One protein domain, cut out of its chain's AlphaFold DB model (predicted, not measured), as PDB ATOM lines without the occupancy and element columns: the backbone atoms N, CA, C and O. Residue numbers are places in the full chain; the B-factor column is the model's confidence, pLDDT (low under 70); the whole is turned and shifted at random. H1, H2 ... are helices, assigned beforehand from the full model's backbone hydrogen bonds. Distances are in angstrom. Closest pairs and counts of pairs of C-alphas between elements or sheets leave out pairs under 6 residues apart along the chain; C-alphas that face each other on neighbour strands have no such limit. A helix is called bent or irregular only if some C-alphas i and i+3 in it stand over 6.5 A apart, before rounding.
ATOM      1  N   GLU A  17     164.259 196.088 128.845       88.56
ATOM      2  CA  GLU A  17     165.138 195.243 128.042       88.56
ATOM      3  C   GLU A  17     165.424 193.901 128.713       88.56
ATOM      4  O   GLU A  17     165.310 192.867 128.056       88.56
ATOM      5  N   ASN A  18     165.762 193.909 130.006       90.56
ATOM      6  CA  ASN A  18     166.014 192.684 130.757       90.56
ATOM      7  C   ASN A  18     164.751 191.826 130.825       90.56
ATOM      8  O   ASN A  18     164.819 190.628 130.565       90.56
ATOM      9  N   PHE A  19     163.592 192.443 131.072       91.88
ATOM     10  CA  PHE A  19     162.316 191.735 131.086       91.88
ATOM     11  C   PHE A  19     162.017 191.049 129.744       91.88
ATOM     12  O   PHE A  19     161.698 189.862 129.710       91.88
ATOM     13  N   VAL A  20     162.166 191.763 128.620       94.00
ATOM     14  CA  VAL A  20     161.924 191.187 127.285       94.00
ATOM     15  C   VAL A  20     162.869 190.011 127.000       94.00
ATOM     16  O   VAL A  20     162.444 189.028 126.397       94.00
ATOM     17  N   LEU A  21     164.128 190.085 127.444       94.06
ATOM     18  CA  LEU A  21     165.088 188.985 127.304       94.06
ATOM     19  C   LEU A  21     164.715 187.767 128.162       94.06
ATOM     20  O   LEU A  21     164.824 186.634 127.697       94.06
ATOM     21  N   GLU A  22     164.267 187.969 129.400       94.00
ATOM     22  CA  GLU A  22     163.809 186.863 130.251       94.00
ATOM     23  C   GLU A  22     162.510 186.237 129.727       94.00
ATOM     24  O   GLU A  22     162.360 185.013 129.736       94.00
ATOM     25  N   PHE A  23     161.600 187.051 129.184       95.75
ATOM     26  CA  PHE A  23     160.397 186.560 128.516       95.75
ATOM     27  C   PHE A  23     160.737 185.703 127.294       95.75
ATOM     28  O   PHE A  23     160.160 184.637 127.103       95.75
ATOM     29  N   GLU A  24     161.711 186.127 126.489       95.44
ATOM     30  CA  GLU A  24     162.204 185.353 125.349       95.44
ATOM     31  C   GLU A  24     162.777 183.998 125.771       95.44
ATOM     32  O   GLU A  24     162.440 182.972 125.183       95.44
ATOM     33  N   LYS A  25     163.596 183.961 126.826       95.62
ATOM     34  CA  LYS A  25     164.120 182.697 127.367       95.62
ATOM     35  C   LYS A  25     162.998 181.768 127.824       95.62
ATOM     36  O   LYS A  25     163.084 180.564 127.598       95.62
ATOM     37  N   MET A  26     161.958 182.321 128.450       96.00
ATOM     38  CA  MET A  26     160.766 181.564 128.829       96.00
ATOM     39  C   MET A  26     160.061 181.001 127.590       96.00
ATOM     40  O   MET A  26     159.823 179.799 127.549       96.00
ATOM     41  N   LEU A  27     159.822 181.817 126.553       95.81
ATOM     42  CA  LEU A  27     159.201 181.377 125.297       95.81
ATOM     43  C   LEU A  27     159.959 180.223 124.637       95.81
ATOM     44  O   LEU A  27     159.336 179.259 124.194       95.81
ATOM     45  N   LEU A  28     161.292 180.289 124.596       94.88
ATOM     46  CA  LEU A  28     162.129 179.236 124.011       94.88
ATOM     47  C   LEU A  28     161.991 177.887 124.735       94.88
ATOM     48  O   LEU A  28     162.273 176.847 124.142       94.88
ATOM     49  N   ALA A  29     161.551 177.888 125.994       95.56
ATOM     50  CA  ALA A  29     161.283 176.678 126.766       95.56
ATOM     51  C   ALA A  29     159.848 176.137 126.594       95.56
ATOM     52  O   ALA A  29     159.547 175.058 127.107       95.56
ATOM     53  N   THR A  30     158.967 176.858 125.892       95.88
ATOM     54  CA  THR A  30     157.559 176.470 125.697       95.88
ATOM     55  C   THR A  30     157.352 175.556 124.487       95.88
ATOM     56  O   THR A  30     158.088 175.607 123.499       95.88
ATOM     57  N   GLY A  31     156.310 174.721 124.553       97.06
ATOM     58  CA  GLY A  31     155.799 173.965 123.404       97.06
ATOM     59  C   GLY A  31     154.759 174.750 122.593       97.06
ATOM     60  O   GLY A  31     154.262 175.780 123.040       97.06
ATOM     61  N   LEU A  32     154.369 174.232 121.419       97.38
ATOM     62  CA  LEU A  32     153.494 174.943 120.468       97.38
ATOM     63  C   LEU A  32     152.186 175.451 121.097       97.38
ATOM     64  O   LEU A  32     151.867 176.629 120.977       97.38
ATOM     65  N   LEU A  33     151.454 174.580 121.799       97.81
ATOM     66  CA  LEU A  33     150.180 174.937 122.441       97.81
ATOM     67  C   LEU A  33     150.332 176.069 123.464       97.81
ATOM     68  O   LEU A  33     149.466 176.933 123.578       97.81
ATOM     69  N   GLU A  34     151.428 176.059 124.218       97.69
ATOM     70  CA  GLU A  34     151.700 177.075 125.229       97.69
ATOM     71  C   GLU A  34     152.097 178.404 124.577       97.69
ATOM     72  O   GLU A  34     151.545 179.443 124.941       97.69
ATOM     73  N   ALA A  35     152.952 178.372 123.551       98.12
ATOM     74  CA  ALA A  35     153.310 179.553 122.770       98.12
ATOM     75  C   ALA A  35     152.078 180.194 122.095       98.12
ATOM     76  O   ALA A  35     151.908 181.413 122.137       98.12
ATOM     77  N   GLU A  36     151.162 179.394 121.537       98.31
ATOM     78  CA  GLU A  36     149.906 179.891 120.955       98.31
ATOM     79  C   GLU A  36     148.965 180.501 122.004       98.31
ATOM     80  O   GLU A  36     148.316 181.522 121.745       98.31
ATOM     81  N   LEU A  37     148.907 179.923 123.207       98.25
ATOM     82  CA  LEU A  37     148.142 180.488 124.317       98.25
ATOM     83  C   LEU A  37     148.724 181.834 124.768       98.25
ATOM     84  O   LEU A  37     147.968 182.783 124.989       98.25
ATOM     85  N   ILE A  38     150.051 181.939 124.876       98.38
ATOM     86  CA  ILE A  38     150.736 183.200 125.189       98.38
ATOM     87  C   ILE A  38     150.451 184.234 124.095       98.38
ATOM     88  O   ILE A  38     150.065 185.360 124.410       98.38
ATOM     89  N   MET A  39     150.523 183.846 122.818       98.38
ATOM     90  CA  MET A  39     150.206 184.738 121.700       98.38
ATOM     91  C   MET A  39     148.764 185.248 121.773       98.38
ATOM     92  O   MET A  39     148.502 186.430 121.562       98.38
ATOM     93  N   THR A  40     147.817 184.370 122.107       98.44
ATOM     94  CA  THR A  40     146.398 184.727 122.247       98.44
ATOM     95  C   THR A  40     146.191 185.754 123.361       98.44
ATOM     96  O   THR A  40     145.494 186.749 123.165       98.44
ATOM     97  N   LYS A  41     146.853 185.563 124.507       98.50
ATOM     98  CA  LYS A  41     146.831 186.494 125.644       98.50
ATOM     99  C   LYS A  41     147.434 187.856 125.299       98.50
ATOM    100  O   LYS A  41     146.835 188.885 125.600       98.50
ATOM    101  N   LEU A  42     148.588 187.874 124.633       98.19
ATOM    102  CA  LEU A  42     149.233 189.119 124.207       98.19
ATOM    103  C   LEU A  42     148.384 189.875 123.178       98.19
ATOM    104  O   LEU A  42     148.246 191.091 123.285       98.19
ATOM    105  N   LYS A  43     147.759 189.171 122.224       98.06
ATOM    106  CA  LYS A  43     146.812 189.780 121.274       98.06
ATOM    107  C   LYS A  43     145.605 190.375 121.986       98.06
ATOM    108  O   LYS A  43     145.192 191.479 121.650       98.06
ATOM    109  N   TYR A  44     145.064 189.673 122.983       98.19
ATOM    110  CA  TYR A  44     143.973 190.202 123.796       98.19
ATOM    111  C   TYR A  44     144.379 191.520 124.467       98.19
ATOM    112  O   TYR A  44     143.669 192.514 124.328       98.19
ATOM    113  N   LEU A  45     145.552 191.573 125.111       97.00
ATOM    114  CA  LEU A  45     146.072 192.825 125.669       97.00
ATOM    115  C   LEU A  45     146.222 193.906 124.591       97.00
ATOM    116  O   LEU A  45     145.740 195.013 124.784       97.00
ATOM    117  N   GLY A  46     146.793 193.587 123.429       94.75
ATOM    118  CA  GLY A  46     146.940 194.545 122.328       94.75
ATOM    119  C   GLY A  46     145.621 195.144 121.811       94.75
ATOM    120  O   GLY A  46     145.632 196.231 121.241       94.75
ATOM    121  N   HIS A  47     144.488 194.466 122.016       95.31
ATOM    122  CA  HIS A  47     143.164 194.949 121.616       95.31
ATOM    123  C   HIS A  47     142.371 195.621 122.741       95.31
ATOM    124  O   HIS A  47     141.524 196.468 122.457       95.31
ATOM    125  N   HIS A  48     142.599 195.224 123.994       96.06
ATOM    126  CA  HIS A  48     141.723 195.571 125.116       96.06
ATOM    127  C   HIS A  48     142.410 196.347 126.240       96.06
ATOM    128  O   HIS A  48     141.724 196.892 127.105       96.06
ATOM    129  N   PHE A  49     143.739 196.407 126.255       95.06
ATOM    130  CA  PHE A  49     144.494 197.211 127.204       95.06
ATOM    131  C   PHE A  49     144.892 198.540 126.557       95.06
ATOM    132  O   PHE A  49     145.674 198.576 125.607       95.06
ATOM    133  N   ASP A  50     144.357 199.635 127.097       94.06
ATOM    134  CA  ASP A  50     144.804 200.988 126.786       94.06
ATOM    135  C   ASP A  50     145.723 201.476 127.917       94.06
ATOM    136  O   ASP A  50     145.236 201.713 129.025       94.06
ATOM    137  N   PRO A  51     147.034 201.647 127.672       92.00
ATOM    138  CA  PRO A  51     147.968 202.078 128.706       92.00
ATOM    139  C   PRO A  51     147.680 203.482 129.254       92.00
ATOM    140  O   PRO A  51     148.105 203.799 130.363       92.00
ATOM    141  N   PHE A  52     146.977 204.336 128.504       91.75
ATOM    142  CA  PHE A  52     146.619 205.687 128.945       91.75
ATOM    143  C   PHE A  52     145.293 205.732 129.709       91.75
ATOM    144  O   PHE A  52     144.978 206.755 130.324       91.75
ATOM    145  N   ASN A  53     144.527 204.642 129.691       91.62
ATOM    146  CA  ASN A  53     143.297 204.533 130.448       91.62
ATOM    147  C   ASN A  53     143.607 204.074 131.886       91.62
ATOM    148  O   ASN A  53     144.198 203.009 132.072       91.62
ATOM    149  N   PRO A  54     143.208 204.832 132.924       84.44
ATOM    150  CA  PRO A  54     143.396 204.412 134.314       84.44
ATOM    151  C   PRO A  54     142.584 203.163 134.692       84.44
ATOM    152  O   PRO A  54     142.913 202.502 135.677       84.44
ATOM    153  N   GLU A  55     141.526 202.836 133.949       90.62
ATOM    154  CA  GLU A  55     140.694 201.663 134.202       90.62
ATOM    155  C   GLU A  55     141.191 200.450 133.404       90.62
ATOM    156  O   GLU A  55     140.917 200.299 132.213       90.62
ATOM    157  N   VAL A  56     141.900 199.550 134.087       92.88
ATOM    158  CA  VAL A  56     142.288 198.244 133.540       92.88
ATOM    159  C   VAL A  56     141.174 197.240 133.827       92.88
ATOM    160  O   VAL A  56     140.772 197.045 134.975       92.88
ATOM    161  N   THR A  57     140.663 196.587 132.782       95.31
ATOM    162  CA  THR A  57     139.640 195.547 132.947       95.31
ATOM    163  C   THR A  57     140.196 194.365 133.745       95.31
ATOM    164  O   THR A  57     141.394 194.076 133.710       95.31
ATOM    165  N   SER A  58     139.324 193.633 134.441       96.06
ATOM    166  CA  SER A  58     139.739 192.458 135.219       96.06
ATOM    167  C   SER A  58     140.434 191.399 134.362       96.06
ATOM    168  O   SER A  58     141.375 190.766 134.826       96.06
ATOM    169  N   GLU A  59     139.991 191.225 133.115       96.62
ATOM    170  CA  GLU A  59     140.588 190.274 132.173       96.62
ATOM    171  C   GLU A  59     142.010 190.704 131.785       96.62
ATOM    172  O   GLU A  59     142.944 189.907 131.874       96.62
ATOM    173  N   CYS A  60     142.208 191.984 131.439       96.88
ATOM    174  CA  CYS A  60     143.539 192.519 131.152       96.88
ATOM    175  C   CYS A  60     144.465 192.361 132.361       96.88
ATOM    176  O   CYS A  60     145.583 191.874 132.208       96.88
ATOM    177  N   GLN A  61     143.986 192.680 133.567       96.62
ATOM    178  CA  GLN A  61     144.771 192.535 134.791       96.62
ATOM    179  C   GLN A  61     145.190 191.077 135.039       96.62
ATOM    180  O   GLN A  61     146.360 190.812 135.300       96.62
ATOM    181  N   GLN A  62     144.273 190.116 134.885       97.50
ATOM    182  CA  GLN A  62     144.582 188.691 135.052       97.50
ATOM    183  C   GLN A  62     145.626 188.199 134.047       97.50
ATOM    184  O   GLN A  62     146.528 187.441 134.411       97.50
ATOM    185  N   ILE A  63     145.528 188.630 132.788       97.88
ATOM    186  CA  ILE A  63     146.514 188.280 131.764       97.88
ATOM    187  C   ILE A  63     147.872 188.911 132.090       97.88
ATOM    188  O   ILE A  63     148.896 188.229 131.994       97.88
ATOM    189  N   MET A  64     147.889 190.181 132.501       96.62
ATOM    190  CA  MET A  64     149.111 190.878 132.901       96.62
ATOM    191  C   MET A  64     149.781 190.175 134.081       96.62
ATOM    192  O   MET A  64     150.979 189.914 134.018       96.62
ATOM    193  N   ASP A  65     149.028 189.773 135.103       96.38
ATOM    194  CA  ASP A  65     149.567 189.042 136.251       96.38
ATOM    195  C   ASP A  65     150.101 187.664 135.845       96.38
ATOM    196  O   ASP A  65     151.195 187.266 136.254       96.38
ATOM    197  N   ASN A  66     149.371 186.944 134.988       95.88
ATOM    198  CA  ASN A  66     149.779 185.620 134.525       95.88
ATOM    199  C   ASN A  66     151.091 185.648 133.727       95.88
ATOM    200  O   ASN A  66     151.905 184.735 133.856       95.88
ATOM    201  N   LEU A  67     151.301 186.698 132.933       96.00
ATOM    202  CA  LEU A  67     152.511 186.903 132.136       96.00
ATOM    203  C   LEU A  67     153.567 187.767 132.849       96.00
ATOM    204  O   LEU A  67     154.593 188.080 132.252       96.00
ATOM    205  N   LYS A  68     153.331 188.141 134.115       94.06
ATOM    206  CA  LYS A  68     154.193 189.021 134.926       94.06
ATOM    207  C   LYS A  68     154.462 190.392 134.288       94.06
ATOM    208  O   LYS A  68     155.531 190.960 134.452       94.06
ATOM    209  N   LEU A  69     153.484 190.942 133.574       93.38
ATOM    210  CA  LEU A  69     153.564 192.218 132.859       93.38
ATOM    211  C   LEU A  69     153.165 193.430 133.706       93.38
ATOM    212  O   LEU A  69     153.453 194.561 133.319       93.38
ATOM    213  N   THR A  70     152.498 193.210 134.841       92.00
ATOM    214  CA  THR A  70     151.831 194.262 135.624       92.00
ATOM    215  C   THR A  70     152.755 195.420 135.981       92.00
ATOM    216  O   THR A  70     152.367 196.568 135.806       92.00
ATOM    217  N   GLU A  71     153.988 195.154 136.413       89.31
ATOM    218  CA  GLU A  71     154.955 196.204 136.765       89.31
ATOM    219  C   GLU A  71     155.568 196.890 135.534       89.31
ATOM    220  O   GLU A  71     155.847 198.089 135.563       89.31
ATOM    221  N   HIS A  72     155.720 196.164 134.424       89.81
ATOM    222  CA  HIS A  72     156.378 196.657 133.212       89.81
ATOM    223  C   HIS A  72     155.460 197.517 132.336       89.81
ATOM    224  O   HIS A  72     155.939 198.368 131.587       89.81
ATOM    225  N   LEU A  73     154.143 197.339 132.452       90.50
ATOM    226  CA  LEU A  73     153.150 198.085 131.679       90.50
ATOM    227  C   LEU A  73     152.560 199.292 132.432       90.50
ATOM    228  O   LEU A  73     151.725 199.997 131.873       90.50
ATOM    229  N   LYS A  74     153.020 199.588 133.660       87.19
ATOM    230  CA  LYS A  74     152.593 200.784 134.421       87.19
ATOM    231  C   LYS A  74     152.978 202.095 133.751       87.19
ATOM    232  O   LYS A  74     152.299 203.099 133.936       87.19
ATOM    233  N   ASN A  75     154.104 202.112 133.035       88.38
ATOM    234  CA  ASN A  75     154.528 203.293 132.301       88.38
ATOM    235  C   ASN A  75     153.894 203.267 130.903       88.38
ATOM    236  O   ASN A  75     154.348 202.487 130.058       88.38
ATOM    237  N   PRO A  76     152.910 204.139 130.619       88.50
ATOM    238  CA  PRO A  76     152.175 204.084 129.363       88.50
ATOM    239  C   PRO A  76     153.050 204.303 128.127       88.50
ATOM    240  O   PRO A  76     152.786 203.738 127.069       88.50
ATOM    241  N   TYR A  77     154.134 205.069 128.266       87.81
ATOM    242  CA  TYR A  77     155.066 205.347 127.174       87.81
ATOM    243  C   TYR A  77     155.945 204.144 126.814       87.81
ATOM    244  O   TYR A  77     156.460 204.070 125.700       87.81
ATOM    245  N   LEU A  78     156.125 203.207 127.747       89.88
ATOM    246  CA  LEU A  78     156.911 201.990 127.535       89.88
ATOM    247  C   LEU A  78     156.027 200.786 127.220       89.88
ATOM    248  O   LEU A  78     156.459 199.890 126.497       89.88
ATOM    249  N   ALA A  79     154.792 200.783 127.722       92.19
ATOM    250  CA  ALA A  79     153.877 199.658 127.639       92.19
ATOM    251  C   ALA A  79     153.658 199.169 126.201       92.19
ATOM    252  O   ALA A  79     153.806 197.978 125.928       92.19
ATOM    253  N   THR A  80     153.390 200.084 125.265       92.00
ATOM    254  CA  THR A  80     153.187 199.737 123.850       92.00
ATOM    255  C   THR A  80     154.426 199.094 123.234       92.00
ATOM    256  O   THR A  80     154.314 198.080 122.555       92.00
ATOM    257  N   ASN A  81     155.619 199.644 123.489       92.06
ATOM    258  CA  ASN A  81     156.870 199.092 122.960       92.06
ATOM    259  C   ASN A  81     157.124 197.683 123.514       92.06
ATOM    260  O   ASN A  81     157.434 196.764 122.759       92.06
ATOM    261  N   ILE A  82     156.921 197.496 124.820       95.12
ATOM    262  CA  ILE A  82     157.042 196.184 125.458       95.12
ATOM    263  C   ILE A  82     156.070 195.204 124.796       95.12
ATOM    264  O   ILE A  82     156.522 194.197 124.264       95.12
ATOM    265  N   LEU A  83     154.772 195.517 124.735       95.62
ATOM    266  CA  LEU A  83     153.760 194.630 124.147       95.62
ATOM    267  C   LEU A  83     154.068 194.239 122.697       95.62
ATOM    268  O   LEU A  83     153.962 193.061 122.367       95.62
ATOM    269  N   LEU A  84     154.492 195.190 121.858       95.00
ATOM    270  CA  LEU A  84     154.878 194.906 120.471       95.00
ATOM    271  C   LEU A  84     156.057 193.933 120.404       95.00
ATOM    272  O   LEU A  84     155.987 192.926 119.708       95.00
ATOM    273  N   ARG A  85     157.108 194.162 121.198       96.56
ATOM    274  CA  ARG A  85     158.275 193.267 121.231       96.56
ATOM    275  C   ARG A  85     157.923 191.864 121.720       96.56
ATOM    276  O   ARG A  85     158.492 190.894 121.227       96.56
ATOM    277  N   LEU A  86     157.016 191.743 122.690       97.81
ATOM    278  CA  LEU A  86     156.551 190.436 123.158       97.81
ATOM    279  C   LEU A  86     155.724 189.720 122.088       97.81
ATOM    280  O   LEU A  86     155.897 188.516 121.908       97.81
ATOM    281  N   LEU A  87     154.848 190.444 121.383       97.94
ATOM    282  CA  LEU A  87     154.067 189.910 120.265       97.94
ATOM    283  C   LEU A  87     154.985 189.374 119.166       97.94
ATOM    284  O   LEU A  87     154.840 188.212 118.795       97.94
ATOM    285  N   ASP A  88     155.958 190.173 118.723       97.75
ATOM    286  CA  ASP A  88     156.898 189.798 117.661       97.75
ATOM    287  C   ASP A  88     157.681 188.529 118.032       97.75
ATOM    288  O   ASP A  88     157.716 187.559 117.276       97.75
ATOM    289  N   LYS A  89     158.255 188.487 119.243       97.75
ATOM    290  CA  LYS A  89     159.018 187.324 119.724       97.75
ATOM    291  C   LYS A  89     158.161 186.071 119.882       97.75
ATOM    292  O   LYS A  89     158.616 184.964 119.606       97.75
ATOM    293  N   THR A  90     156.922 186.231 120.342       98.12
ATOM    294  CA  THR A  90     156.001 185.097 120.492       98.12
ATOM    295  C   THR A  90     155.561 184.573 119.127       98.12
ATOM    296  O   THR A  90     155.491 183.362 118.936       98.12
ATOM    297  N   GLU A  91     155.300 185.458 118.161       98.19
ATOM    298  CA  GLU A  91     154.976 185.077 116.785       98.19
ATOM    299  C   GLU A  91     156.120 184.304 116.129       98.19
ATOM    300  O   GLU A  91     155.886 183.246 115.542       98.19
ATOM    301  N   GLU A  92     157.355 184.785 116.278       97.81
ATOM    302  CA  GLU A  92     158.550 184.088 115.803       97.81
ATOM    303  C   GLU A  92     158.634 182.669 116.385       97.81
ATOM    304  O   GLU A  92     158.768 181.700 115.636       97.81
ATOM    305  N   GLN A  93     158.461 182.521 117.701       97.75
ATOM    306  CA  GLN A  93     158.508 181.212 118.352       97.75
ATOM    307  C   GLN A  93     157.387 180.273 117.883       97.75
ATOM    308  O   GLN A  93     157.639 179.099 117.608       97.75
ATOM    309  N   VAL A  94     156.153 180.770 117.749       98.19
ATOM    310  CA  VAL A  94     155.029 179.977 117.223       98.19
ATOM    311  C   VAL A  94     155.320 179.502 115.800       98.19
ATOM    312  O   VAL A  94     155.050 178.346 115.475       98.19
ATOM    313  N   ASN A  95     155.880 180.366 114.954       97.88
ATOM    314  CA  ASN A  95     156.230 180.009 113.583       97.88
ATOM    315  C   ASN A  95     157.345 178.958 113.536       97.88
ATOM    316  O   ASN A  95     157.236 178.013 112.759       97.88
ATOM    317  N   ASN A  96     158.361 179.073 114.394       96.88
ATOM    318  CA  ASN A  96     159.449 178.096 114.494       96.88
ATOM    319  C   ASN A  96     158.953 176.713 114.942       96.88
ATOM    320  O   ASN A  96     159.418 175.700 114.433       96.88
ATOM    321  N   LEU A  97     157.986 176.660 115.862       96.31
ATOM    322  CA  LEU A  97     157.415 175.408 116.374       96.31
ATOM    323  C   LEU A  97     156.419 174.732 115.414       96.31
ATOM    324  O   LEU A  97     156.048 173.581 115.640       96.31
ATOM    325  N   LYS A  98     155.941 175.442 114.383       95.31
ATOM    326  CA  LYS A  98     155.032 174.910 113.349       95.31
ATOM    327  C   LYS A  98     155.753 174.281 112.155       95.31
ATOM    328  O   LYS A  98     155.083 173.641 111.343       95.31
ATOM    329  N   GLN A  99     157.055 174.525 112.020       85.00
ATOM    330  CA  GLN A  99     157.905 173.961 110.968       85.00
ATOM    331  C   GLN A  99     158.297 172.520 111.296       85.00
ATOM    332  O   GLN A  99     158.353 171.719 110.336       85.00
TER     333      GLN A  99
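This is residues 17 to 99 of the 99 residues of an uncharacterized protein of Bdellovibrionales bacterium (UniProt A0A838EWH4). Two helices, H1 and H2, make a V that starts at a tight link, and the long helix H4 runs between its arms, packed on both; a short fourth helix, H3, packs slantwise on residues 41 to 48 of H2, away from H1. It is a small helical body in which H1, H2 and H4 lie roughly side by side, with H4 making much of the length. The printed part has 83 residues with four named helices, in the order H1, H2, H3, H4, and no named strand; the class is all helix. The whole is compact, with a radius of gyration of the C-alphas of 12.4 A, and elongated, spanning 41 by 24 by 16 A.

H1, residues 17 to 28, and H2, residues 32 to 48, are close but not clearly touching; their closest C-alphas, those of Leu 27 and Ala 35, are 6.7 A apart. They run opposite ways at a steep tilt of 40 degrees. H1 touches H4, residues 76 to 98, running the same way at a shallow tilt of 22 degrees; the closest C-alphas are those of Glu 24 and Lys 89, 6.8 A apart. H2 touches H4 with 16 pairs of C-alphas within 8 A, the closest being Leu 32 and Leu 97 at 5.7 A. These two run opposite ways at a shallow tilt of 29 degrees. H2, with residues 41 to 48 alone, touches H3, residues 58 to 66; the two form a helical hairpin, opposite ways at a steep tilt of 42 degrees, with the C-alphas of Leu 45 and Cys 60 closest at 6.0 A. The helix packing is mostly aligned, but only just: two of these three touching pairs are at a shallow tilt. H3 is apart from H1 and from H4. In H1, H2 and H3 every O i to N i+4 pair is within hydrogen-bond range; in H4, 17 of 19 are.

H1 begins at C-alpha 17, at (165.138, 195.243, 128.042), and is 16.8 A long from first to last C-alpha. H2 is 24.2 A long and begins at C-alpha 32, at (153.494, 174.943, 120.468). H3 is 12.2 A long. H4 is 33.4 A long and ends at C-alpha 98, at (155.032, 174.910, 113.349). H4 is irregular, but only just: C-alphas 77 and 80 are 6.8 A apart.

The two C-alphas farthest apart are those of Pro 54 and Gln 99, at 41.0 A. The printed part has no cut and ends at residue 99, the chain's last. The link from H1 to H2 is tight; those from H2 to H3 and from H3 to H4 are short, and no link is long. The mean pLDDT of the printed part is 94.8, and no printed residue is under 70.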